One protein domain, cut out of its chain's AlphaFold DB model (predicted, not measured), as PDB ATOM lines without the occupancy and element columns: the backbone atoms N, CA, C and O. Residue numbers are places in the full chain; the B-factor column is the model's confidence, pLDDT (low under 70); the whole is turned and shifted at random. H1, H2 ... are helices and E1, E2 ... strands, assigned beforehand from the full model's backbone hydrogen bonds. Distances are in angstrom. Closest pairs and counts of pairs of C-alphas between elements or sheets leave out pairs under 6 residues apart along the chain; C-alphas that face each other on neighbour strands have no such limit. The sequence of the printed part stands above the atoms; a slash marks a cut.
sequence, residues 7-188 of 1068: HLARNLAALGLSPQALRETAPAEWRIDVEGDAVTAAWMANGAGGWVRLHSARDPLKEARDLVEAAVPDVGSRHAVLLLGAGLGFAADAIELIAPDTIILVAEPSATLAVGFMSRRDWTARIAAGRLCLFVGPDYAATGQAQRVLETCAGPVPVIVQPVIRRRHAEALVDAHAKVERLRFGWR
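AT A GLANCE: This is residues 7 to 188 of the 1068 residues of an uncharacterized protein of Vicinamibacteria bacterium TBR-22 (UniProt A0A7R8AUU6). A parallel sheet of four strands, in the order E6 E5 E4 E7, makes the core, with H2, H3 and H4 over one face and H6 and the long H8 over the other: three layers, helices on both faces of a sheet. At one end a small antiparallel sheet, E1 E2 E3, is set off from this core, with H4 between the two sheets. The 182 printed residues include eight named helices and seven named strands, along the chain H1 E1 E2 E3 H2 E4 H3 E5 H4 H5 E6 H6 E7 H7 H8, class mixed. The whole is compact, with a radius of gyration of the C-alphas of 15.3 A and spans of 45 by 34 by 31 A.

HOW THE PARTS SIT: H1, residues 7 to 15, touches H4, residues 111 to 120 (C-alphas of Leu 8 and Ser 119, the closest, 4.4 A), and H5, residues 124 to 128 (Asn 11 and Thr 124, 5.4 A). E1, residues 30 to 35, E2, residues 38 to 45, and E3, residues 51 to 53, form a meander, each strand the antiparallel neighbour of the one before; N 33 and O 41 are 2.9 A apart, and N 44 and O 52 2.9 A. H4 is on this sheet, over E1, at a height of 8.8 A. H2, residues 60 to 71, touches H3, residues 90 to 98, at 71 degrees, only just about perpendicular (Ala 64 and Ala 91, 4.7 A). E4, residues 80 to 84, E5, residues 103 to 108, E6, residues 132 to 136, and E7, residues 159 to 161, are parallel; N 83 and O 105 are 2.8 A apart, N 133 and O 104 2.9 A, N 160 and O 82 2.8 A. E4, H3, E5 and E5, H4 H5, E6 are strand-helix-strand units, parallel neighbours with helices between, with right-handed crossovers. H3 is over E5 and E4 at a height of 9.7 A. On the opposite face are H6, residues 144 to 151, height 9.1 A, and H8, residues 170 to 188, height 10.1 A; H8 touches H6 with residues 183 to 188 alone. H7, residues 163 to 168, is close to H8 but not clearly touching. Each O i to N i+4 pair is within hydrogen-bond range in H1 to H6 and H8, and 1 of 2 in H7.

IN THESE COORDINATES: H1 begins with C-alpha 7 at (51.421, -37.878, 61.798). H8, 26.5 A long, ends with C-alpha 188 at (24.678, -28.650, 40.585).

THE WHOLE: The C-alphas farthest apart are those of Gly 36 and Arg 188, 46.4 A. The printed part has no cut, and H1 to E1, residues 16 to 29, is a long link. Mean pLDDT of the printed part is 83.7; 28 residues are under 70, among them 18 to 28 and 185 to 188.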
ATOM      1  N   HIS A   7      52.144 -38.733  62.745       87.81
ATOM      2  CA  HIS A   7      51.421 -37.878  61.798       87.81
ATOM      3  C   HIS A   7      50.343 -38.645  61.038       87.81
ATOM      4  O   HIS A   7      49.199 -38.199  61.007       87.81
ATOM      5  N   LEU A   8      50.673 -39.826  60.507       87.00
ATOM      6  CA  LEU A   8      49.731 -40.655  59.762       87.00
ATOM      7  C   LEU A   8      48.492 -40.977  60.603       87.00
ATOM      8  O   LEU A   8      47.375 -40.724  60.170       87.00
ATOM      9  N   ALA A   9      48.683 -41.474  61.828       84.75
ATOM     10  CA  ALA A   9      47.565 -41.848  62.695       84.75
ATOM     11  C   ALA A   9      46.635 -40.660  63.002       84.75
ATOM     12  O   ALA A   9      45.414 -40.797  62.936       84.75
ATOM     13  N   ARG A  10      47.205 -39.481  63.288       88.00
ATOM     14  CA  ARG A  10      46.441 -38.262  63.593       88.00
ATOM     15  C   ARG A  10      45.678 -37.733  62.380       88.00
ATOM     16  O   ARG A  10      44.501 -37.403  62.500       88.00
ATOM     17  N   ASN A  11      46.317 -37.708  61.215       91.69
ATOM     18  CA  ASN A  11      45.694 -37.233  59.982       91.69
ATOM     19  C   ASN A  11      44.544 -38.142  59.532       91.69
ATOM     20  O   ASN A  11      43.479 -37.644  59.175       91.69
ATOM     21  N   LEU A  12      44.723 -39.466  59.599       87.06
ATOM     22  CA  LEU A  12      43.660 -40.413  59.251       87.06
ATOM     23  C   LEU A  12      42.475 -40.322  60.212       87.06
ATOM     24  O   LEU A  12      41.334 -40.301  59.757       87.06
ATOM     25  N   ALA A  13      42.738 -40.171  61.513       85.44
ATOM     26  CA  ALA A  13      41.683 -39.944  62.496       85.44
ATOM     27  C   ALA A  13      40.884 -38.662  62.194       85.44
ATOM     28  O   ALA A  13      39.657 -38.692  62.229       85.44
ATOM     29  N   ALA A  14      41.553 -37.562  61.828       85.75
ATOM     30  CA  ALA A  14      40.885 -36.313  61.454       85.75
ATOM     31  C   ALA A  14      40.050 -36.426  60.161       85.75
ATOM     32  O   ALA A  14      39.047 -35.731  60.014       85.75
ATOM     33  N   LEU A  15      40.434 -37.314  59.236       81.06
ATOM     34  CA  LEU A  15      39.666 -37.624  58.021       81.06
ATOM     35  C   LEU A  15      38.539 -38.641  58.257       81.06
ATOM     36  O   LEU A  15      37.746 -38.885  57.352       81.06
ATOM     37  N   GLY A  16      38.469 -39.259  59.441       78.06
ATOM     38  CA  GLY A  16      37.564 -40.382  59.695       78.06
ATOM     39  C   GLY A  16      37.931 -41.652  58.915       78.06
ATOM     40  O   GLY A  16      37.071 -42.501  58.691       78.06
ATOM     41  N   LEU A  17      39.190 -41.791  58.485       74.94
ATOM     42  CA  LEU A  17      39.694 -42.959  57.761       74.94
ATOM     43  C   LEU A  17      40.391 -43.926  58.722       74.94
ATOM     44  O   LEU A  17      41.137 -43.519  59.615       74.94
ATOM     45  N   SER A  18      40.196 -45.231  58.520       69.19
ATOM     46  CA  SER A  18      40.952 -46.239  59.264       69.19
ATOM     47  C   SER A  18      42.325 -46.465  58.612       69.19
ATOM     48  O   SER A  18      42.441 -46.436  57.386       69.19
ATOM     49  N   PRO A  19      43.386 -46.772  59.383       64.31
ATOM     50  CA  PRO A  19      44.675 -47.175  58.816       64.31
ATOM     51  C   PRO A  19      44.594 -48.408  57.913       64.31
ATOM     52  O   PRO A  19      45.487 -48.624  57.104       64.31
ATOM     53  N   GLN A  20      43.552 -49.230  58.068       63.16
ATOM     54  CA  GLN A  20      43.307 -50.407  57.242       63.16
ATOM     55  C   GLN A  20      42.778 -50.033  55.851       63.16
ATOM     56  O   GLN A  20      43.151 -50.687  54.885       63.16
ATOM     57  N   ALA A  21      42.037 -48.925  55.729       56.47
ATOM     58  CA  ALA A  21      41.527 -48.410  54.455       56.47
ATOM     59  C   ALA A  21      42.632 -47.989  53.466       56.47
ATOM     60  O   ALA A  21      42.373 -47.866  52.277       56.47
ATOM     61  N   LEU A  22      43.870 -47.787  53.937       62.84
ATOM     62  CA  LEU A  22      45.028 -47.457  53.095       62.84
ATOM     63  C   LEU A  22      46.023 -48.617  52.929       62.84
ATOM     64  O   LEU A  22      47.095 -48.424  52.356       62.84
ATOM     65  N   ARG A  23      45.724 -49.808  53.472       55.72
ATOM     66  CA  ARG A  23      46.652 -50.957  53.474       55.72
ATOM     67  C   ARG A  23      46.502 -51.887  52.279       55.72
ATOM     68  O   ARG A  23      47.380 -52.725  52.075       55.72
ATOM     69  N   GLU A  24      45.441 -51.762  51.497       49.81
ATOM     70  CA  GLU A  24      45.185 -52.689  50.403       49.81
ATOM     71  C   GLU A  24      45.689 -52.103  49.086       49.81
ATOM     72  O   GLU A  24      45.258 -51.047  48.640       49.81
ATOM     73  N   THR A  25      46.639 -52.828  48.488       46.75
ATOM     74  CA  THR A  25      47.341 -52.565  47.221       46.75
ATOM     75  C   THR A  25      48.467 -51.521  47.280       46.75
ATOM     76  O   THR A  25      48.357 -50.382  46.838       46.75
ATOM     77  N   ALA A  26      49.644 -51.955  47.741       45.84
ATOM     78  CA  ALA A  26      50.883 -51.478  47.133       45.84
ATOM     79  C   ALA A  26      51.147 -52.362  45.903       45.84
ATOM     80  O   ALA A  26      51.680 -53.464  46.064       45.84
ATOM     81  N   PRO A  27      50.755 -51.968  44.677       51.69
ATOM     82  CA  PRO A  27      51.341 -52.606  43.509       51.69
ATOM     83  C   PRO A  27      52.860 -52.382  43.565       51.69
ATOM     84  O   PRO A  27      53.326 -51.378  44.111       51.69
ATOM     85  N   ALA A  28      53.643 -53.285  42.970       60.56
ATOM     86  CA  ALA A  28      55.111 -53.207  42.884       60.56
ATOM     87  C   ALA A  28      55.643 -51.961  42.123       60.56
ATOM     88  O   ALA A  28      56.825 -51.872  41.802       60.56
ATOM     89  N   GLU A  29      54.765 -51.002  41.825       77.62
ATOM     90  CA  GLU A  29      54.973 -49.825  40.994       77.62
ATOM     91  C   GLU A  29      55.295 -48.556  41.789       77.62
ATOM     92  O   GLU A  29      55.849 -47.622  41.216       77.62
ATOM     93  N   TRP A  30      54.998 -48.499  43.092       85.50
ATOM     94  CA  TRP A  30      55.255 -47.316  43.926       85.50
ATOM     95  C   TRP A  30      56.195 -47.650  45.075       85.50
ATOM     96  O   TRP A  30      56.037 -48.663  45.752       85.50
ATOM     97  N   ARG A  31      57.158 -46.765  45.334       84.62
ATOM     98  CA  ARG A  31      58.093 -46.902  46.454       84.62
ATOM     99  C   ARG A  31      58.211 -45.589  47.200       84.62
ATOM    100  O   ARG A  31      58.355 -44.537  46.585       84.62
ATOM    101  N   ILE A  32      58.190 -45.657  48.523       86.69
ATOM    102  CA  ILE A  32      58.496 -44.526  49.396       86.69
ATOM    103  C   ILE A  32      59.766 -44.868  50.162       86.69
ATOM    104  O   ILE A  32      59.846 -45.932  50.774       86.69
ATOM    105  N   ASP A  33      60.733 -43.961  50.124       86.94
ATOM    106  CA  ASP A  33      61.944 -44.060  50.929       86.94
ATOM    107  C   ASP A  33      61.717 -43.315  52.249       86.94
ATOM    108  O   ASP A  33      61.125 -42.227  52.286       86.94
ATOM    109  N   VAL A  34      62.170 -43.932  53.336       81.44
ATOM    110  CA  VAL A  34      62.008 -43.434  54.701       81.44
ATOM    111  C   VAL A  34      63.363 -43.515  55.396       81.44
ATOM    112  O   VAL A  34      64.018 -44.555  55.345       81.44
ATOM    113  N   GLU A  35      63.774 -42.430  56.048       79.50
ATOM    114  CA  GLU A  35      64.958 -42.385  56.911       79.50
ATOM    115  C   GLU A  35      64.508 -42.086  58.347       79.50
ATOM    116  O   GLU A  35      63.965 -41.018  58.638       79.50
ATOM    117  N   GLY A  36      64.672 -43.060  59.247       77.94
ATOM    118  CA  GLY A  36      64.029 -43.015  60.565       77.94
ATOM    119  C   GLY A  36      62.503 -43.025  60.428       77.94
ATOM    120  O   GLY A  36      61.952 -43.944  59.826       77.94
ATOM    121  N   ASP A  37      61.840 -41.986  60.942       69.38
ATOM    122  CA  ASP A  37      60.389 -41.767  60.801       69.38
ATOM    123  C   ASP A  37      60.030 -40.761  59.685       69.38
ATOM    124  O   ASP A  37      58.852 -40.475  59.452       69.38
ATOM    125  N   ALA A  38      61.028 -40.196  58.993       76.69
ATOM    126  CA  ALA A  38      60.829 -39.150  57.996       76.69
ATOM    127  C   ALA A  38      60.720 -39.729  56.581       76.69
ATOM    128  O   ALA A  38      61.597 -40.452  56.111       76.69
ATOM    129  N   VAL A  39      59.656 -39.362  55.866       83.69
ATOM    130  CA  VAL A  39      59.492 -39.682  54.441       83.69
ATOM    131  C   VAL A  39      60.395 -38.770  53.606       83.69
ATOM    132  O   VAL A  39      60.197 -37.555  53.599       83.69
ATOM    133  N   THR A  40      61.365 -39.342  52.888       84.69
ATOM    134  CA  THR A  40      62.422 -38.581  52.189       84.69
ATOM    135  C   THR A  40      62.241 -38.531  50.672       84.69
ATOM    136  O   THR A  40      62.592 -37.537  50.026       84.69
ATOM    137  N   ALA A  41      61.670 -39.576  50.072       89.94
ATOM    138  CA  ALA A  41      61.418 -39.622  48.637       89.94
ATOM    139  C   ALA A  41      60.250 -40.544  48.285       89.94
ATOM    140  O   ALA A  41      59.912 -41.464  49.022       89.94
ATOM    141  N   ALA A  42      59.652 -40.301  47.123       91.50
ATOM    142  CA  ALA A  42      58.684 -41.199  46.519       91.50
ATOM    143  C   ALA A  42      59.053 -41.437  45.058       91.50
ATOM    144  O   ALA A  42      59.530 -40.530  44.364       91.50
ATOM    145  N   TRP A  43      58.831 -42.663  44.616       90.19
ATOM    146  CA  TRP A  43      59.281 -43.189  43.344       90.19
ATOM    147  C   TRP A  43      58.168 -43.972  42.668       90.19
ATOM    148  O   TRP A  43      57.334 -44.595  43.326       90.19
ATOM    149  N   MET A  44      58.218 -43.969  41.345       89.06
ATOM    150  CA  MET A  44      57.355 -44.745  40.471       89.06
ATOM    151  C   MET A  44      58.219 -45.638  39.582       89.06
ATOM    152  O   MET A  44      59.250 -45.194  39.065       89.06
ATOM    153  N   ALA A  45      57.814 -46.888  39.394       86.38
ATOM    154  CA  ALA A  45      58.461 -47.802  38.473       86.38
ATOM    155  C   ALA A  45      58.361 -47.268  37.037       86.38
ATOM    156  O   ALA A  45      57.325 -46.789  36.578       86.38
ATOM    157  N   ASN A  46      59.458 -47.358  36.290       82.06
ATOM    158  CA  ASN A  46      59.522 -46.864  34.919       82.06
ATOM    159  C   ASN A  46      59.171 -47.938  33.874       82.06
ATOM    160  O   ASN A  46      59.388 -47.713  32.689       82.06
ATOM    161  N   GLY A  47      58.669 -49.111  34.267       73.25
ATOM    162  CA  GLY A  47      58.331 -50.215  33.351       73.25
ATOM    163  C   GLY A  47      59.523 -50.888  32.643       73.25
ATOM    164  O   GLY A  47      59.344 -51.930  32.029       73.25
ATOM    165  N   ALA A  48      60.739 -50.345  32.760       77.00
ATOM    166  CA  ALA A  48      61.990 -50.897  32.227       77.00
ATOM    167  C   ALA A  48      62.902 -51.452  33.343       77.00
ATOM    168  O   ALA A  48      64.117 -51.535  33.180       77.00
ATOM    169  N   GLY A  49      62.328 -51.779  34.508       75.81
ATOM    170  CA  GLY A  49      63.058 -52.276  35.682       75.81
ATOM    171  C   GLY A  49      63.756 -51.201  36.531       75.81
ATOM    172  O   GLY A  49      64.482 -51.542  37.460       75.81
ATOM    173  N   GLY A  50      63.545 -49.911  36.246       83.62
ATOM    174  CA  GLY A  50      64.095 -48.784  37.008       83.62
ATOM    175  C   GLY A  50      63.033 -47.948  37.728       83.62
ATOM    176  O   GLY A  50      61.832 -48.182  37.602       83.62
ATOM    177  N   TRP A  51      63.485 -46.929  38.463       89.12
ATOM    178  CA  TRP A  51      62.638 -46.045  39.270       89.12
ATOM    179  C   TRP A  51      62.803 -44.584  38.848       89.12
ATOM    180  O   TRP A  51      63.918 -44.122  38.609       89.12
ATOM    181  N   VAL A  52      61.697 -43.845  38.787       90.38
ATOM    182  CA  VAL A  52      61.665 -42.397  38.552       90.38
ATOM    183  C   VAL A  52      61.179 -41.714  39.819       90.38
ATOM    184  O   VAL A  52      60.160 -42.099  40.390       90.38
ATOM    185  N   ARG A  53      61.913 -40.696  40.267       91.94
ATOM    186  CA  ARG A  53      61.536 -39.908  41.442       91.94
ATOM    187  C   ARG A  53      60.359 -38.998  41.098       91.94
ATOM    188  O   ARG A  53      60.351 -38.379  40.038       91.94
ATOM    189  N   LEU A  54      59.385 -38.908  42.001       91.62
ATOM    190  CA  LEU A  54      58.198 -38.071  41.812       91.62
ATOM    191  C   LEU A  54      58.479 -36.579  42.000       91.62
ATOM    192  O   LEU A  54      57.852 -35.772  41.328       91.62
ATOM    193  N   HIS A  55      59.401 -36.232  42.898       93.00
ATOM    194  CA  HIS A  55      59.721 -34.847  43.259       93.00
ATOM    195  C   HIS A  55      61.225 -34.597  43.147       93.00
ATOM    196  O   HIS A  55      62.029 -35.525  43.288       93.00
ATOM    197  N   SER A  56      61.607 -33.341  42.950       92.50
ATOM    198  CA  SER A  56      62.983 -32.865  42.890       92.50
ATOM    199  C   SER A  56      63.793 -33.328  44.100       92.50
ATOM    200  O   SER A  56      63.380 -33.207  45.251       92.50
ATOM    201  N   ALA A  57      64.994 -33.841  43.833       89.50
ATOM    202  CA  ALA A  57      65.945 -34.231  44.870       89.50
ATOM    203  C   ALA A  57      66.607 -33.036  45.568       89.50
ATOM    204  O   ALA A  57      67.146 -33.199  46.657       89.50
ATOM    205  N   ARG A  58      66.620 -31.872  44.907       88.88
ATOM    206  CA  ARG A  58      67.324 -30.670  45.375       88.88
ATOM    207  C   ARG A  58      66.402 -29.745  46.155       88.88
ATOM    208  O   ARG A  58      66.763 -29.313  47.238       88.88
ATOM    209  N   ASP A  59      65.239 -29.443  45.584       92.75
ATOM    210  CA  ASP A  59      64.266 -28.523  46.176       92.75
ATOM    211  C   ASP A  59      62.844 -28.869  45.691       92.75
ATOM    212  O   ASP A  59      62.378 -28.341  44.674       92.75
ATOM    213  N   PRO A  60      62.170 -29.819  46.362       93.75
ATOM    214  CA  PRO A  60      60.825 -30.248  45.987       93.75
ATOM    215  C   PRO A  60      59.760 -29.177  46.261       93.75
ATOM    216  O   PRO A  60      58.719 -29.174  45.607       93.75
ATOM    217  N   LEU A  61      60.002 -28.249  47.195       94.50
ATOM    218  CA  LEU A  61      59.052 -27.176  47.484       94.50
ATOM    219  C   LEU A  61      59.101 -26.093  46.405       94.50
ATOM    220  O   LEU A  61      58.049 -25.615  45.989       94.50
ATOM    221  N   LYS A  62      60.292 -25.731  45.913       95.75
ATOM    222  CA  LYS A  62      60.416 -24.832  44.760       95.75
ATOM    223  C   LYS A  62      59.741 -25.419  43.522       95.75
ATOM    224  O   LYS A  62      58.943 -24.730  42.902       95.75
ATOM    225  N   GLU A  63      60.010 -26.687  43.196       96.25
ATOM    226  CA  GLU A  63      59.343 -27.377  42.078       96.25
ATOM    227  C   GLU A  63      57.814 -27.326  42.216       96.25
ATOM    228  O   GLU A  63      57.104 -27.048  41.251       96.25
ATOM    229  N   ALA A  64      57.303 -27.554  43.426       96.31
ATOM    230  CA  ALA A  64      55.878 -27.490  43.698       96.31
ATOM    231  C   ALA A  64      55.291 -26.076  43.562       96.31
ATOM    232  O   ALA A  64      54.186 -25.942  43.046       96.31
ATOM    233  N   ARG A  65      56.008 -25.028  43.988       96.12
ATOM    234  CA  ARG A  65      55.580 -23.632  43.785       96.12
ATOM    235  C   ARG A  65      55.516 -23.283  42.304       96.12
ATOM    236  O   ARG A  65      54.483 -22.794  41.867       96.12
ATOM    237  N   ASP A  66      56.559 -23.629  41.547       95.75
ATOM    238  CA  ASP A  66      56.613 -23.409  40.099       95.75
ATOM    239  C   ASP A  66      55.436 -24.132  39.399       95.75
ATOM    240  O   ASP A  66      54.805 -23.583  38.498       95.75
ATOM    241  N   LEU A  67      55.088 -25.349  39.846       95.94
ATOM    242  CA  LEU A  67      53.932 -26.101  39.343       95.94
ATOM    243  C   LEU A  67      52.592 -25.425  39.674       95.94
ATOM    244  O   LEU A  67      51.728 -25.343  38.803       95.94
ATOM    245  N   VAL A  68      52.401 -24.982  40.921       96.56
ATOM    246  CA  VAL A  68      51.164 -24.315  41.367       96.56
ATOM    247  C   VAL A  68      50.974 -22.999  40.621       96.56
ATOM    248  O   VAL A  68      49.892 -22.768  40.097       96.56
ATOM    249  N   GLU A  69      52.020 -22.181  40.513       95.00
ATOM    250  CA  GLU A  69      51.984 -20.894  39.814       95.00
ATOM    251  C   GLU A  69      51.729 -21.068  38.312       95.00
ATOM    252  O   GLU A  69      50.926 -20.343  37.733       95.00
ATOM    253  N   ALA A  70      52.335 -22.076  37.674       94.75
ATOM    254  CA  ALA A  70      52.092 -22.361  36.261       94.75
ATOM    255  C   ALA A  70      50.668 -22.876  35.988       94.75
ATOM    256  O   ALA A  70      50.093 -22.576  34.940       94.75
ATOM    257  N   ALA A  71      50.105 -23.677  36.897       93.75
ATOM    258  CA  ALA A  71      48.774 -24.258  36.732       93.75
ATOM    259  C   ALA A  71      47.651 -23.289  37.137       93.75
ATOM    260  O   ALA A  71      46.599 -23.263  36.500       93.75
ATOM    261  N   VAL A  72      47.866 -22.514  38.202       93.44
ATOM    262  CA  VAL A  72      46.892 -21.594  38.800       93.44
ATOM    263  C   VAL A  72      47.623 -20.326  39.279       93.44
ATOM    264  O   VAL A  72      47.891 -20.183  40.475       93.44
ATOM    265  N   PRO A  73      47.943 -19.381  38.369       89.69
ATOM    266  CA  PRO A  73      48.720 -18.180  38.701       89.69
ATOM    267  C   PRO A  73      48.105 -17.322  39.815       89.69
ATOM    268  O   PRO A  73      48.812 -16.642  40.550       89.69
ATOM    269  N   ASP A  74      46.781 -17.367  39.960       89.19
ATOM    270  CA  ASP A  74      46.008 -16.612  40.939       89.19
ATOM    271  C   ASP A  74      45.431 -17.501  42.049       89.19
ATOM    272  O   ASP A  74      44.327 -17.258  42.518       89.19
ATOM    273  N   VAL A  75      46.153 -18.538  42.490       89.69
ATOM    274  CA  VAL A  75      45.641 -19.533  43.456       89.69
ATOM    275  C   VAL A  75      44.979 -18.921  44.704       89.69
ATOM    276  O   VAL A  75      43.962 -19.439  45.152       89.69
ATOM    277  N   GLY A  76      45.468 -17.783  45.207       87.56
ATOM    278  CA  GLY A  76      44.883 -17.079  46.359       87.56
ATOM    279  C   GLY A  76      43.515 -16.427  46.124       87.56
ATOM    280  O   GLY A  76      42.815 -16.144  47.089       87.56
ATOM    281  N   SER A  77      43.102 -16.213  44.869       85.50
ATOM    282  CA  SER A  77      41.745 -15.759  44.520       85.50
ATOM    283  C   SER A  77      40.751 -16.924  44.414       85.50
ATOM    284  O   SER A  77      39.548 -16.714  44.241       85.50
ATOM    285  N   ARG A  78      41.240 -18.172  44.473       85.31
ATOM    286  CA  ARG A  78      40.437 -19.378  44.260       85.31
ATOM    287  C   ARG A  78      39.915 -19.909  45.584       85.31
ATOM    288  O   ARG A  78      40.678 -20.179  46.510       85.31
ATOM    289  N   HIS A  79      38.605 -20.150  45.619       86.94
ATOM    290  CA  HIS A  79      37.928 -20.771  46.760       86.94
ATOM    291  C   HIS A  79      38.424 -22.201  47.018       86.94
ATOM    292  O   HIS A  79      38.732 -22.572  48.149       86.94
ATOM    293  N   ALA A  80      38.569 -22.995  45.953       92.12
ATOM    294  CA  ALA A  80      39.076 -24.360  46.021       92.12
ATOM    295  C   ALA A  80      39.935 -24.711  44.800       92.12
ATOM    296  O   ALA A  80      39.724 -24.173  43.712       92.12
ATOM    297  N   VAL A  81      40.855 -25.662  44.975       94.62
ATOM    298  CA  VAL A  81      41.666 -26.272  43.909       94.62
ATOM    299  C   VAL A  81      41.671 -27.796  44.027       94.62
ATOM    300  O   VAL A  81      41.646 -28.342  45.129       94.62
ATOM    301  N   LEU A  82      41.720 -28.483  42.885       94.38
ATOM    302  CA  LEU A  82      41.798 -29.939  42.795       94.38
ATOM    303  C   LEU A  82      43.228 -30.370  42.460       94.38
ATOM    304  O   LEU A  82      43.723 -30.098  41.371       94.38
ATOM    305  N   LEU A  83      43.871 -31.088  43.374       95.12
ATOM    306  CA  LEU A  83      45.167 -31.722  43.181       95.12
ATOM    307  C   LEU A  83      44.974 -33.188  42.769       95.12
ATOM    308  O   LEU A  83      44.575 -34.026  43.581       95.12
ATOM    309  N   LEU A  84      45.272 -33.491  41.506       93.56
ATOM    310  CA  LEU A  84      45.257 -34.841  40.945       93.56
ATOM    311  C   LEU A  84      46.648 -35.474  41.080       93.56
ATOM    312  O   LEU A  84      47.588 -35.108  40.365       93.56
ATOM    313  N   GLY A  85      46.758 -36.427  42.007       91.12
ATOM    314  CA  GLY A  85      48.022 -37.005  42.458       91.12
ATOM    315  C   GLY A  85      48.772 -36.056  43.395       91.12
ATOM    316  O   GLY A  85      49.408 -35.101  42.962       91.12
ATOM    317  N   ALA A  86      48.740 -36.312  44.699       91.62
ATOM    318  CA  ALA A  86      49.505 -35.527  45.666       91.62
ATOM    319  C   ALA A  86      50.977 -35.944  45.722       91.62
ATOM    320  O   ALA A  86      51.845 -35.125  46.048       91.62
ATOM    321  N   GLY A  87      51.284 -37.214  45.445       92.12
ATOM    322  CA  GLY A  87      52.617 -37.755  45.697       92.12
ATOM    323  C   GLY A  87      52.966 -37.651  47.185       92.12
ATOM    324  O   GLY A  87      52.407 -38.364  48.000       92.12
ATOM    325  N   LEU A  88      53.885 -36.751  47.551       92.88
ATOM    326  CA  LEU A  88      54.240 -36.471  48.955       92.88
ATOM    327  C   LEU A  88      53.598 -35.177  49.491       92.88
ATOM    328  O   LEU A  88      53.847 -34.782  50.631       92.88
ATOM    329  N   GLY A  89      52.774 -34.507  48.683       94.31
ATOM    330  CA  GLY A  89      52.018 -33.320  49.079       94.31
ATOM    331  C   GLY A  89      52.772 -31.995  49.030       94.31
ATOM    332  O   GLY A  89      52.311 -31.037  49.634       94.31
ATOM    333  N   PHE A  90      53.906 -31.898  48.329       96.12
ATOM    334  CA  PHE A  90      54.633 -30.623  48.209       96.12
ATOM    335  C   PHE A  90      53.811 -29.532  47.504       96.12
ATOM    336  O   PHE A  90      53.899 -28.370  47.882       96.12
ATOM    337  N   ALA A  91      52.953 -29.893  46.541       96.44
ATOM    338  CA  ALA A  91      51.999 -28.951  45.944       96.44
ATOM    339  C   ALA A  91      50.998 -28.416  46.979       96.44
ATOM    340  O   ALA A  91      50.722 -27.221  46.998       96.44
ATOM    341  N   ALA A  92      50.515 -29.266  47.894       96.69
ATOM    342  CA  ALA A  92      49.648 -28.830  48.985       96.69
ATOM    343  C   ALA A  92      50.379 -27.891  49.963       96.69
ATOM    344  O   ALA A  92      49.785 -26.926  50.434       96.69
ATOM    345  N   ASP A  93      51.672 -28.120  50.230       95.69
ATOM    346  CA  ASP A  93      52.488 -27.182  51.018       95.69
ATOM    347  C   ASP A  93      52.652 -25.834  50.323       95.69
ATOM    348  O   ASP A  93      52.539 -24.791  50.961       95.69
ATOM    349  N   ALA A  94      52.938 -25.851  49.020       96.38
ATOM    350  CA  ALA A  94      53.085 -24.634  48.239       96.38
ATOM    351  C   ALA A  94      51.786 -23.816  48.260       96.38
ATOM    352  O   ALA A  94      51.839 -22.616  48.518       96.38
ATOM    353  N   ILE A  95      50.631 -24.468  48.083       96.38
ATOM    354  CA  ILE A  95      49.319 -23.815  48.181       96.38
ATOM    355  C   ILE A  95      49.096 -23.257  49.586       96.38
ATOM    356  O   ILE A  95      48.702 -22.108  49.703       96.38
ATOM    357  N   GLU A  96      49.392 -24.004  50.654       93.75
ATOM    358  CA  GLU A  96      49.231 -23.487  52.020       93.75
ATOM    359  C   GLU A  96      50.087 -22.242  52.289       93.75
ATOM    360  O   GLU A  96      49.634 -21.324  52.969       93.75
ATOM    361  N   LEU A  97      51.307 -22.194  51.749       92.88
ATOM    362  CA  LEU A  97      52.205 -21.053  51.921       92.88
ATOM    363  C   LEU A  97      51.770 -19.827  51.111       92.88
ATOM    364  O   LEU A  97      51.931 -18.706  51.585       92.88
ATOM    365  N   ILE A  98      51.270 -20.032  49.891       93.56
ATOM    366  CA  ILE A  98      50.888 -18.946  48.974       93.56
ATOM    367  C   ILE A  98      49.462 -18.453  49.266       93.56
ATOM    368  O   ILE A  98      49.185 -17.260  49.177       93.56
ATOM    369  N   ALA A  99      48.559 -19.370  49.607       93.25
ATOM    370  CA  ALA A  99      47.120 -19.166  49.713       93.25
ATOM    371  C   ALA A  99      46.527 -20.002  50.871       93.25
ATOM    372  O   ALA A  99      45.868 -21.024  50.653       93.25
ATOM    373  N   PRO A 100      46.740 -19.587  52.135       90.50
ATOM    374  CA  PRO A 100      46.357 -20.373  53.309       90.50
ATOM    375  C   PRO A 100      44.842 -20.567  53.465       90.50
ATOM    376  O   PRO A 100      44.422 -21.504  54.154       90.50
ATOM    377  N   ASP A 101      44.021 -19.732  52.830       90.06
ATOM    378  CA  ASP A 101      42.557 -19.813  52.882       90.06
ATOM    379  C   ASP A 101      41.949 -20.687  51.777       90.06
ATOM    380  O   ASP A 101      40.823 -21.155  51.929       90.06
ATOM    381  N   THR A 102      42.702 -21.003  50.720       92.50
ATOM    382  CA  THR A 102      42.229 -21.873  49.638       92.50
ATOM    383  C   THR A 102      42.027 -23.308  50.128       92.50
ATOM    384  O   THR A 102      42.873 -23.892  50.821       92.50
ATOM    385  N   ILE A 103      40.897 -23.902  49.737       93.12
ATOM    386  CA  ILE A 103      40.568 -25.293  50.047       93.12
ATOM    387  C   ILE A 103      41.272 -26.228  49.060       93.12
ATOM    388  O   ILE A 103      41.190 -26.057  47.843       93.12
ATOM    389  N   ILE A 104      41.950 -27.250  49.582       94.69
ATOM    390  CA  ILE A 104      42.714 -28.212  48.786       94.69
ATOM    391  C   ILE A 104      41.945 -29.534  48.729       94.69
ATOM    392  O   ILE A 104      41.853 -30.256  49.721       94.69
ATOM    393  N   LEU A 105      41.414 -29.866  47.554       93.56
ATOM    394  CA  LEU A 105      40.811 -31.165  47.269       93.56
ATOM    395  C   LEU A 105      41.875 -32.078  46.666       93.56
ATOM    396  O   LEU A 105      42.397 -31.784  45.598       93.56
ATOM    397  N   VAL A 106      42.207 -33.183  47.326       93.56
ATOM    398  CA  VAL A 106      43.209 -34.139  46.841       93.56
ATOM    399  C   VAL A 106      42.524 -35.411  46.363       93.56
ATOM    400  O   VAL A 106      41.854 -36.080  47.146       93.56
ATOM    401  N   ALA A 107      42.741 -35.772  45.099       91.50
ATOM    402  CA  ALA A 107      42.408 -37.091  44.573       91.50
ATOM    403  C   ALA A 107      43.711 -37.833  44.245       91.50
ATOM    404  O   ALA A 107      44.393 -37.523  43.265       91.50
ATOM    405  N   GLU A 108      44.091 -38.772  45.108       90.75
ATOM    406  CA  GLU A 108      45.345 -39.519  45.008       90.75
ATOM    407  C   GLU A 108      45.066 -40.951  44.525       90.75
ATOM    408  O   GLU A 108      44.455 -41.719  45.265       90.75
ATOM    409  N   PRO A 109      45.492 -41.343  43.310       87.31
ATOM    410  CA  PRO A 109      45.219 -42.680  42.780       87.31
ATOM    411  C   PRO A 109      45.903 -43.815  43.559       87.31
ATOM    412  O   PRO A 109      45.467 -44.956  43.446       87.31
ATOM    413  N   SER A 110      46.969 -43.542  44.325       85.88
ATOM    414  CA  SER A 110      47.752 -44.562  45.034       85.88
ATOM    415  C   SER A 110      47.635 -44.448  46.553       85.88
ATOM    416  O   SER A 110      48.134 -43.498  47.160       85.88
ATOM    417  N   ALA A 111      47.097 -45.485  47.202       85.00
ATOM    418  CA  ALA A 111      47.081 -45.587  48.664       85.00
ATOM    419  C   ALA A 111      48.489 -45.497  49.277       85.00
ATOM    420  O   ALA A 111      48.675 -44.873  50.322       85.00
ATOM    421  N   THR A 112      49.505 -46.030  48.586       85.88
ATOM    422  CA  THR A 112      50.908 -45.917  49.014       85.88
ATOM    423  C   THR A 112      51.342 -44.453  49.072       85.88
ATOM    424  O   THR A 112      51.862 -44.007  50.095       85.88
ATOM    425  N   LEU A 113      51.088 -43.671  48.019       89.00
ATOM    426  CA  LEU A 113      51.432 -42.246  47.998       89.00
ATOM    427  C   LEU A 113      50.601 -41.434  48.995       89.00
ATOM    428  O   LEU A 113      51.159 -40.578  49.678       89.00
ATOM    429  N   ALA A 114      49.316 -41.754  49.168       89.88
ATOM    430  CA  ALA A 114      48.474 -41.135  50.189       89.88
ATOM    431  C   ALA A 114      49.054 -41.330  51.601       89.88
ATOM    432  O   ALA A 114      49.113 -40.380  52.385       89.88
ATOM    433  N   VAL A 115      49.568 -42.529  51.910       87.56
ATOM    434  CA  VAL A 115      50.295 -42.795  53.162       87.56
ATOM    435  C   VAL A 115      51.549 -41.930  53.263       87.56
ATOM    436  O   VAL A 115      51.770 -41.320  54.309       87.56
ATOM    437  N   GLY A 116      52.352 -41.823  52.202       89.25
ATOM    438  CA  GLY A 116      53.543 -40.964  52.181       89.25
ATOM    439  C   GLY A 116      53.221 -39.492  52.443       89.25
ATOM    440  O   GLY A 116      53.850 -38.854  53.287       89.25
ATOM    441  N   PHE A 117      52.194 -38.977  51.771       92.50
ATOM    442  CA  PHE A 117      51.678 -37.625  51.949       92.50
ATOM    443  C   PHE A 117      51.220 -37.366  53.393       92.50
ATOM    444  O   PHE A 117      51.673 -36.405  54.022       92.50
ATOM    445  N   MET A 118      50.376 -38.241  53.942       91.69
ATOM    446  CA  MET A 118      49.839 -38.109  55.301       91.69
ATOM    447  C   MET A 118      50.878 -38.375  56.395       91.69
ATOM    448  O   MET A 118      50.702 -37.923  57.523       91.69
ATOM    449  N   SER A 119      51.965 -39.086  56.091       90.12
ATOM    450  CA  SER A 119      53.026 -39.379  57.062       90.12
ATOM    451  C   SER A 119      54.037 -38.244  57.206       90.12
ATOM    452  O   SER A 119      54.687 -38.148  58.247       90.12
ATOM    453  N   ARG A 120      54.190 -37.392  56.183       90.81
ATOM    454  CA  ARG A 120      55.263 -36.389  56.130       90.81
ATOM    455  C   ARG A 120      55.093 -35.274  57.162       90.81
ATOM    456  O   ARG A 120      56.078 -34.856  57.762       90.81
ATOM    457  N   ARG A 121      53.864 -34.800  57.392       89.94
ATOM    458  CA  ARG A 121      53.571 -33.769  58.400       89.94
ATOM    459  C   ARG A 121      52.148 -33.844  58.934       89.94
ATOM    460  O   ARG A 121      51.304 -34.546  58.386       89.94
ATOM    461  N   ASP A 122      51.903 -33.109  60.009       92.19
ATOM    462  CA  ASP A 122      50.586 -32.961  60.616       92.19
ATOM    463  C   ASP A 122      49.700 -32.011  59.790       92.19
ATOM    464  O   ASP A 122      50.066 -30.864  59.544       92.19
ATOM    465  N   TRP A 123      48.543 -32.511  59.366       93.56
ATOM    466  CA  TRP A 123      47.524 -31.806  58.588       93.56
ATOM    467  C   TRP A 123      46.218 -31.614  59.367       93.56
ATOM    468  O   TRP A 123      45.272 -31.025  58.839       93.56
ATOM    469  N   THR A 124      46.150 -32.085  60.616       93.75
ATOM    470  CA  THR A 124      44.920 -32.112  61.424       93.75
ATOM    471  C   THR A 124      44.222 -30.758  61.498       93.75
ATOM    472  O   THR A 124      43.008 -30.702  61.328       93.75
ATOM    473  N   ALA A 125      44.969 -29.661  61.656       91.94
ATOM    474  CA  ALA A 125      44.409 -28.311  61.711       91.94
ATOM    475  C   ALA A 125      43.667 -27.916  60.419       91.94
ATOM    476  O   ALA A 125      42.561 -27.381  60.486       91.94
ATOM    477  N   ARG A 126      44.228 -28.214  59.237       91.56
ATOM    478  CA  ARG A 126      43.561 -27.920  57.957       91.56
ATOM    479  C   ARG A 126      42.355 -28.817  57.726       91.56
ATOM    480  O   ARG A 126      41.343 -28.337  57.224       91.56
ATOM    481  N   ILE A 127      42.464 -30.097  58.079       91.00
ATOM    482  CA  ILE A 127      41.381 -31.076  57.920       91.00
ATOM    483  C   ILE A 127      40.198 -30.691  58.816       91.00
ATOM    484  O   ILE A 127      39.070 -30.611  58.340       91.00
ATOM    485  N   ALA A 128      40.465 -30.359  60.082       86.56
ATOM    486  CA  ALA A 128      39.453 -29.890  61.028       86.56
ATOM    487  C   ALA A 128      38.787 -28.583  60.568       86.56
ATOM    488  O   ALA A 128      37.584 -28.414  60.738       86.56
ATOM    489  N   ALA A 129      39.549 -27.686  59.936       85.25
ATOM    490  CA  ALA A 129      39.029 -26.456  59.345       85.25
ATOM    491  C   ALA A 129      38.343 -26.655  57.976       85.25
ATOM    492  O   ALA A 129      37.950 -25.670  57.356       85.25
ATOM    493  N   GLY A 130      38.245 -27.886  57.459       86.50
ATOM    494  CA  GLY A 130      37.651 -28.174  56.148       86.50
ATOM    495  C   GLY A 130      38.456 -27.658  54.946       86.50
ATOM    496  O   GLY A 130      37.922 -27.580  53.845       86.50
ATOM    497  N   ARG A 131      39.737 -27.307  55.131       90.50
ATOM    498  CA  ARG A 131      40.611 -26.733  54.086       90.50
ATOM    499  C   ARG A 131      41.503 -27.751  53.378       90.50
ATOM    500  O   ARG A 131      42.263 -27.379  52.484       90.50
ATOM    501  N   LEU A 132      41.466 -29.012  53.797       92.94
ATOM    502  CA  LEU A 132      42.128 -30.126  53.127       92.94
ATOM    503  C   LEU A 132      41.183 -31.325  53.130       92.94
ATOM    504  O   LEU A 132      40.751 -31.763  54.195       92.94
ATOM    505  N   CYS A 133      40.905 -31.869  51.950       91.25
ATOM    506  CA  CYS A 133      40.140 -33.100  51.789       91.25
ATOM    507  C   CYS A 133      40.944 -34.109  50.964       91.25
ATOM    508  O   CYS A 133      41.656 -33.717  50.041       91.25
ATOM    509  N   LEU A 134      40.814 -35.401  51.272       89.44
ATOM    510  CA  LEU A 134      41.548 -36.477  50.605       89.44
ATOM    511  C   LEU A 134      40.602 -37.609  50.192       89.44
ATOM    512  O   LEU A 134      39.873 -38.133  51.031       89.44
ATOM    513  N   PHE A 135      40.687 -38.026  48.929       86.50
ATOM    514  CA  PHE A 135      40.048 -39.228  48.384       86.50
ATOM    515  C   PHE A 135      41.117 -40.061  47.705       86.50
ATOM    516  O   PHE A 135      41.949 -39.532  46.961       86.50
ATOM    517  N   VAL A 136      41.100 -41.358  47.976       85.06
ATOM    518  CA  VAL A 136      42.156 -42.273  47.553       85.06
ATOM    519  C   VAL A 136      41.573 -43.281  46.576       85.06
ATOM    520  O   VAL A 136      40.484 -43.796  46.806       85.06
ATOM    521  N   GLY A 137      42.261 -43.502  45.460       78.56
ATOM    522  CA  GLY A 137      41.870 -44.472  44.444       78.56
ATOM    523  C   GLY A 137      42.146 -45.925  44.862       78.56
ATOM    524  O   GLY A 137      42.822 -46.165  45.864       78.56
ATOM    525  N   PRO A 138      41.663 -46.901  44.073       68.38
ATOM    526  CA  PRO A 138      40.998 -46.713  42.778       68.38
ATOM    527  C   PRO A 138      39.503 -46.361  42.876       68.38
ATOM    528  O   PRO A 138      38.920 -45.890  41.903       68.38
ATOM    529  N   ASP A 139      38.873 -46.565  44.031       67.75
ATOM    530  CA  ASP A 139      37.431 -46.385  44.237       67.75
ATOM    531  C   ASP A 139      37.032 -44.940  44.593       67.75
ATOM    532  O   ASP A 139      35.884 -44.534  44.355       67.75
ATOM    533  N   TYR A 140      37.979 -44.146  45.112       75.19
ATOM    534  CA  TYR A 140      37.759 -42.771  45.569       75.19
ATOM    535  C   TYR A 140      36.554 -42.699  46.513       75.19
ATOM    536  O   TYR A 140      35.647 -41.880  46.332       75.19
ATOM    537  N   ALA A 141      36.516 -43.616  47.485       62.53
ATOM    538  CA  ALA A 141      35.468 -43.690  48.493       62.53
ATOM    539  C   ALA A 141      35.536 -42.518  49.498       62.53
ATOM    540  O   ALA A 141      36.467 -41.714  49.499       62.53
ATOM    541  N   ALA A 142      34.516 -42.413  50.361       63.47
ATOM    542  CA  ALA A 142      34.422 -41.416  51.439       63.47
ATOM    543  C   ALA A 142      34.428 -39.936  50.983       63.47
ATOM    544  O   ALA A 142      35.041 -39.072  51.606       63.47
ATOM    545  N   THR A 143      33.672 -39.596  49.931       67.25
ATOM    546  CA  THR A 143      33.667 -38.261  49.292       67.25
ATOM    547  C   THR A 143      32.956 -37.142  50.060       67.25
ATOM    548  O   THR A 143      32.870 -36.020  49.567       67.25
ATOM    549  N   GLY A 144      32.444 -37.404  51.266       66.44
ATOM    550  CA  GLY A 144      31.532 -36.496  51.973       66.44
ATOM    551  C   GLY A 144      32.123 -35.130  52.353       66.44
ATOM    552  O   GLY A 144      31.387 -34.147  52.434       66.44
ATOM    553  N   GLN A 145      33.439 -35.039  52.579       69.12
ATOM    554  CA  GLN A 145      34.119 -33.754  52.807       69.12
ATOM    555  C   GLN A 145      34.319 -32.970  51.501       69.12
ATOM    556  O   GLN A 145      34.013 -31.780  51.468       69.12
ATOM    557  N   ALA A 146      34.742 -33.630  50.410       73.00
ATOM    558  CA  ALA A 146      34.848 -32.972  49.100       73.00
ATOM    559  C   ALA A 146      33.503 -32.471  48.649       73.00
ATOM    560  O   ALA A 146      33.425 -31.361  48.145       73.00
ATOM    561  N   GLN A 147      32.471 -33.300  48.806       70.75
ATOM    562  CA  GLN A 147      31.139 -32.952  48.369       70.75
ATOM    563  C   GLN A 147      30.753 -31.606  48.973       70.75
ATOM    564  O   GLN A 147      30.580 -30.680  48.197       70.75
ATOM    565  N   ARG A 148      30.783 -31.462  50.309       70.06
ATOM    566  CA  ARG A 148      30.497 -30.205  51.031       70.06
ATOM    567  C   ARG A 148      31.265 -28.996  50.493       70.06
ATOM    568  O   ARG A 148      30.679 -27.939  50.297       70.06
ATOM    569  N   VAL A 149      32.560 -29.148  50.222       73.38
ATOM    570  CA  VAL A 149      33.376 -28.071  49.638       73.38
ATOM    571  C   VAL A 149      32.894 -27.721  48.233       73.38
ATOM    572  O   VAL A 149      32.689 -26.550  47.917       73.38
ATOM    573  N   LEU A 150      32.685 -28.730  47.390       75.06
ATOM    574  CA  LEU A 150      32.203 -28.564  46.024       75.06
ATOM    575  C   LEU A 150      30.811 -27.914  45.989       75.06
ATOM    576  O   LEU A 150      30.540 -27.175  45.046       75.06
ATOM    577  N   GLU A 151      29.983 -28.106  47.024       67.94
ATOM    578  CA  GLU A 151      28.679 -27.436  47.173       67.94
ATOM    579  C   GLU A 151      28.799 -25.918  47.362       67.94
ATOM    580  O   GLU A 151      27.888 -25.170  47.027       67.94
ATOM    581  N   THR A 152      29.928 -25.438  47.877       65.00
ATOM    582  CA  THR A 152      30.177 -23.998  48.064       65.00
ATOM    583  C   THR A 152      30.862 -23.351  46.856       65.00
ATOM    584  O   THR A 152      31.037 -22.135  46.806       65.00
ATOM    585  N   CYS A 153      31.253 -24.143  45.852       69.69
ATOM    586  CA  CYS A 153      31.994 -23.671  44.686       69.69
ATOM    587  C   CYS A 153      31.047 -23.295  43.531       69.69
ATOM    588  O   CYS A 153      30.617 -24.156  42.763       69.69
ATOM    589  N   ALA A 154      30.791 -21.999  43.330       59.81
ATOM    590  CA  ALA A 154      29.997 -21.526  42.189       59.81
ATOM    591  C   ALA A 154      30.687 -21.792  40.827       59.81
ATOM    592  O   ALA A 154      30.042 -22.181  39.850       59.81
ATOM    593  N   GLY A 155      32.017 -21.642  40.762       68.06
ATOM    594  CA  GLY A 155      32.821 -21.731  39.534       68.06
ATOM    595  C   GLY A 155      33.483 -23.093  39.259       68.06
ATOM    596  O   GLY A 155      33.352 -24.030  40.054       68.06
ATOM    597  N   PRO A 156      34.183 -23.240  38.112       75.06
ATOM    598  CA  PRO A 156      35.086 -24.367  37.866       75.06
ATOM    599  C   PRO A 156      36.168 -24.431  38.947       75.06
ATOM    600  O   PRO A 156      36.678 -23.399  39.377       75.06
ATOM    601  N   VAL A 157      36.519 -25.646  39.371       87.31
ATOM    602  CA  VAL A 157      37.618 -25.873  40.316       87.31
ATOM    603  C   VAL A 157      38.897 -26.054  39.496       87.31
ATOM    604  O   VAL A 157      38.969 -27.014  38.726       87.31
ATOM    605  N   PRO A 158      39.894 -25.155  39.602       91.88
ATOM    606  CA  PRO A 158      41.156 -25.301  38.888       91.88
ATOM    607  C   PRO A 158      41.858 -26.603  39.270       91.88
ATOM    608  O   PRO A 158      41.830 -27.019  40.430       91.88
ATOM    609  N   VAL A 159      42.495 -27.238  38.287       94.00
ATOM    610  CA  VAL A 159      43.103 -28.561  38.444       94.00
ATOM    611  C   VAL A 159      44.619 -28.456  38.344       94.00
ATOM    612  O   VAL A 159      45.154 -27.961  37.354       94.00
ATOM    613  N   ILE A 160      45.309 -28.980  39.349       95.38
ATOM    614  CA  ILE A 160      46.762 -29.127  39.389       95.38
ATOM    615  C   ILE A 160      47.061 -30.617  39.275       95.38
ATOM    616  O   ILE A 160      46.533 -31.422  40.038       95.38
ATOM    617  N   VAL A 161      47.901 -30.998  38.316       94.50
ATOM    618  CA  VAL A 161      48.197 -32.407  38.027       94.50
ATOM    619  C   VAL A 161      49.674 -32.684  38.244       94.50
ATOM    620  O   VAL A 161      50.521 -31.984  37.689       94.50
ATOM    621  N   GLN A 162      49.997 -33.739  38.993       92.62
ATOM    622  CA  GLN A 162      51.383 -34.150  39.196       92.62
ATOM    623  C   GLN A 162      52.002 -34.637  37.865       92.62
ATOM    624  O   GLN A 162      51.509 -35.611  37.278       92.62
ATOM    625  N   PRO A 163      53.079 -34.000  37.356       90.56
ATOM    626  CA  PRO A 163      53.564 -34.252  35.995       90.56
ATOM    627  C   PRO A 163      54.097 -35.666  35.743       90.56
ATOM    628  O   PRO A 163      53.980 -36.176  34.629       90.56
ATOM    629  N   VAL A 164      54.702 -36.298  36.748       90.25
ATOM    630  CA  VAL A 164      55.257 -37.653  36.658       90.25
ATOM    631  C   VAL A 164      54.132 -38.691  36.655       90.25
ATOM    632  O   VAL A 164      54.126 -39.554  35.779       90.25
ATOM    633  N   ILE A 165      53.140 -38.565  37.545       88.62
ATOM    634  CA  ILE A 165      51.944 -39.426  37.599       88.62
ATOM    635  C   ILE A 165      51.160 -39.311  36.290       88.62
ATOM    636  O   ILE A 165      50.833 -40.333  35.689       88.62
ATOM    637  N   ARG A 166      50.976 -38.093  35.761       89.06
ATOM    638  CA  ARG A 166      50.303 -37.859  34.472       89.06
ATOM    639  C   ARG A 166      50.915 -38.628  33.305       89.06
ATOM    640  O   ARG A 166      50.185 -39.059  32.422       89.06
ATOM    641  N   ARG A 167      52.240 -38.794  33.268       86.38
ATOM    642  CA  ARG A 167      52.923 -39.460  32.144       86.38
ATOM    643  C   ARG A 167      52.688 -40.968  32.082       86.38
ATOM    644  O   ARG A 167      52.926 -41.545  31.027       86.38
ATOM    645  N   ARG A 168      52.306 -41.609  33.190       80.62
ATOM    646  CA  ARG A 168      52.247 -43.080  33.297       80.62
ATOM    647  C   ARG A 168      50.915 -43.625  33.796       80.62
ATOM    648  O   ARG A 168      50.557 -44.727  33.417       80.62
ATOM    649  N   HIS A 169      50.170 -42.841  34.568       81.94
ATOM    650  CA  HIS A 169      48.857 -43.200  35.104       81.94
ATOM    651  C   HIS A 169      47.800 -42.172  34.682       81.94
ATOM    652  O   HIS A 169      46.988 -41.726  35.490       81.94
ATOM    653  N   ALA A 170      47.831 -41.759  33.410       82.88
ATOM    654  CA  ALA A 170      46.874 -40.796  32.866       82.88
ATOM    655  C   ALA A 170      45.423 -41.267  33.049       82.88
ATOM    656  O   ALA A 170      44.588 -40.469  33.457       82.88
ATOM    657  N   GLU A 171      45.148 -42.555  32.821       78.50
ATOM    658  CA  GLU A 171      43.815 -43.157  32.976       78.50
ATOM    659  C   GLU A 171      43.295 -43.033  34.413       78.50
ATOM    660  O   GLU A 171      42.225 -42.475  34.630       78.50
ATOM    661  N   ALA A 172      44.100 -43.407  35.414       77.69
ATOM    662  CA  ALA A 172      43.708 -43.291  36.819       77.69
ATOM    663  C   ALA A 172      43.424 -41.836  37.246       77.69
ATOM    664  O   ALA A 172      42.552 -41.590  38.082       77.69
ATOM    665  N   LEU A 173      44.138 -40.859  36.671       84.56
ATOM    666  CA  LEU A 173      43.880 -39.434  36.906       84.56
ATOM    667  C   LEU A 173      42.639 -38.929  36.156       84.56
ATOM    668  O   LEU A 173      41.939 -38.058  36.673       84.56
ATOM    669  N   VAL A 174      42.349 -39.464  34.966       81.00
ATOM    670  CA  VAL A 174      41.094 -39.207  34.243       81.00
ATOM    671  C   VAL A 174      39.913 -39.727  35.058       81.00
ATOM    672  O   VAL A 174      38.948 -38.990  35.243       81.00
ATOM    673  N   ASP A 175      40.017 -40.926  35.632       75.44
ATOM    674  CA  ASP A 175      38.985 -41.494  36.505       75.44
ATOM    675  C   ASP A 175      38.781 -40.659  37.774       75.44
ATOM    676  O   ASP A 175      37.640 -40.358  38.146       75.44
ATOM    677  N   ALA A 176      39.878 -40.216  38.400       80.44
ATOM    678  CA  ALA A 176      39.853 -39.310  39.549       80.44
ATOM    679  C   ALA A 176      39.116 -38.006  39.219       80.44
ATOM    680  O   ALA A 176      38.220 -37.572  39.946       80.44
ATOM    681  N   HIS A 177      39.471 -37.390  38.090       84.56
ATOM    682  CA  HIS A 177      38.854 -36.153  37.632       84.56
ATOM    683  C   HIS A 177      37.369 -36.355  37.311       84.56
ATOM    684  O   HIS A 177      36.525 -35.598  37.786       84.56
ATOM    685  N   ALA A 178      37.028 -37.427  36.592       77.75
ATOM    686  CA  ALA A 178      35.653 -37.781  36.258       77.75
ATOM    687  C   ALA A 178      34.807 -38.082  37.503       77.75
ATOM    688  O   ALA A 178      33.603 -37.830  37.507       77.75
ATOM    689  N   LYS A 179      35.389 -38.627  38.579       76.19
ATOM    690  CA  LYS A 179      34.695 -38.798  39.864       76.19
ATOM    691  C   LYS A 179      34.353 -37.444  40.489       76.19
ATOM    692  O   LYS A 179      33.209 -37.247  40.892       76.19
ATOM    693  N   VAL A 180      35.307 -36.513  40.536       76.56
ATOM    694  CA  VAL A 180      35.086 -35.167  41.090       76.56
ATOM    695  C   VAL A 180      34.060 -34.392  40.266       76.56
ATOM    696  O   VAL A 180      33.129 -33.828  40.835       76.56
ATOM    697  N   GLU A 181      34.152 -34.429  38.937       77.06
ATOM    698  CA  GLU A 181      33.165 -33.778  38.071       77.06
ATOM    699  C   GLU A 181      31.772 -34.411  38.195       77.06
ATOM    700  O   GLU A 181      30.785 -33.682  38.215       77.06
ATOM    701  N   ARG A 182      31.659 -35.734  38.397       72.62
ATOM    702  CA  ARG A 182      30.374 -36.387  38.718       72.62
ATOM    703  C   ARG A 182      29.777 -35.893  40.034       72.62
ATOM    704  O   ARG A 182      28.579 -35.623  40.088       72.62
ATOM    705  N   LEU A 183      30.589 -35.728  41.081       70.44
ATOM    706  CA  LEU A 183      30.131 -35.153  42.353       70.44
ATOM    707  C   LEU A 183      29.658 -33.703  42.172       70.44
ATOM    708  O   LEU A 183      28.603 -33.335  42.684       70.44
ATOM    709  N   ARG A 184      30.400 -32.896  41.402       73.19
ATOM    710  CA  ARG A 184      30.036 -31.503  41.088       73.19
ATOM    711  C   ARG A 184      28.756 -31.414  40.268       73.19
ATOM    712  O   ARG A 184      27.895 -30.600  40.583       73.19
ATOM    713  N   PHE A 185      28.621 -32.247  39.242       66.00
ATOM    714  CA  PHE A 185      27.429 -32.321  38.402       66.00
ATOM    715  C   PHE A 185      26.208 -32.756  39.216       66.00
ATOM    716  O   PHE A 185      25.188 -32.071  39.205       66.00
ATOM    717  N   GLY A 186      26.343 -33.833  39.996       60.81
ATOM    718  CA  GLY A 186      25.293 -34.318  40.891       60.81
ATOM    719  C   GLY A 186      24.894 -33.293  41.954       60.81
ATOM    720  O   GLY A 186      23.721 -33.221  42.320       60.81
ATOM    721  N   TRP A 187      25.826 -32.462  42.430       62.22
ATOM    722  CA  TRP A 187      25.477 -31.326  43.278       62.22
ATOM    723  C   TRP A 187      24.746 -30.233  42.500       62.22
ATOM    724  O   TRP A 187      23.672 -29.850  42.943       62.22
ATOM    725  N   ARG A 188      25.273 -29.754  41.364       59.59
ATOM    726  CA  ARG A 188      24.678 -28.650  40.585       59.59
ATOM    727  C   ARG A 188      23.245 -28.954  40.154       59.59
ATOM    728  O   ARG A 188      22.362 -28.143  40.414       59.59
TER     729      ARG A 188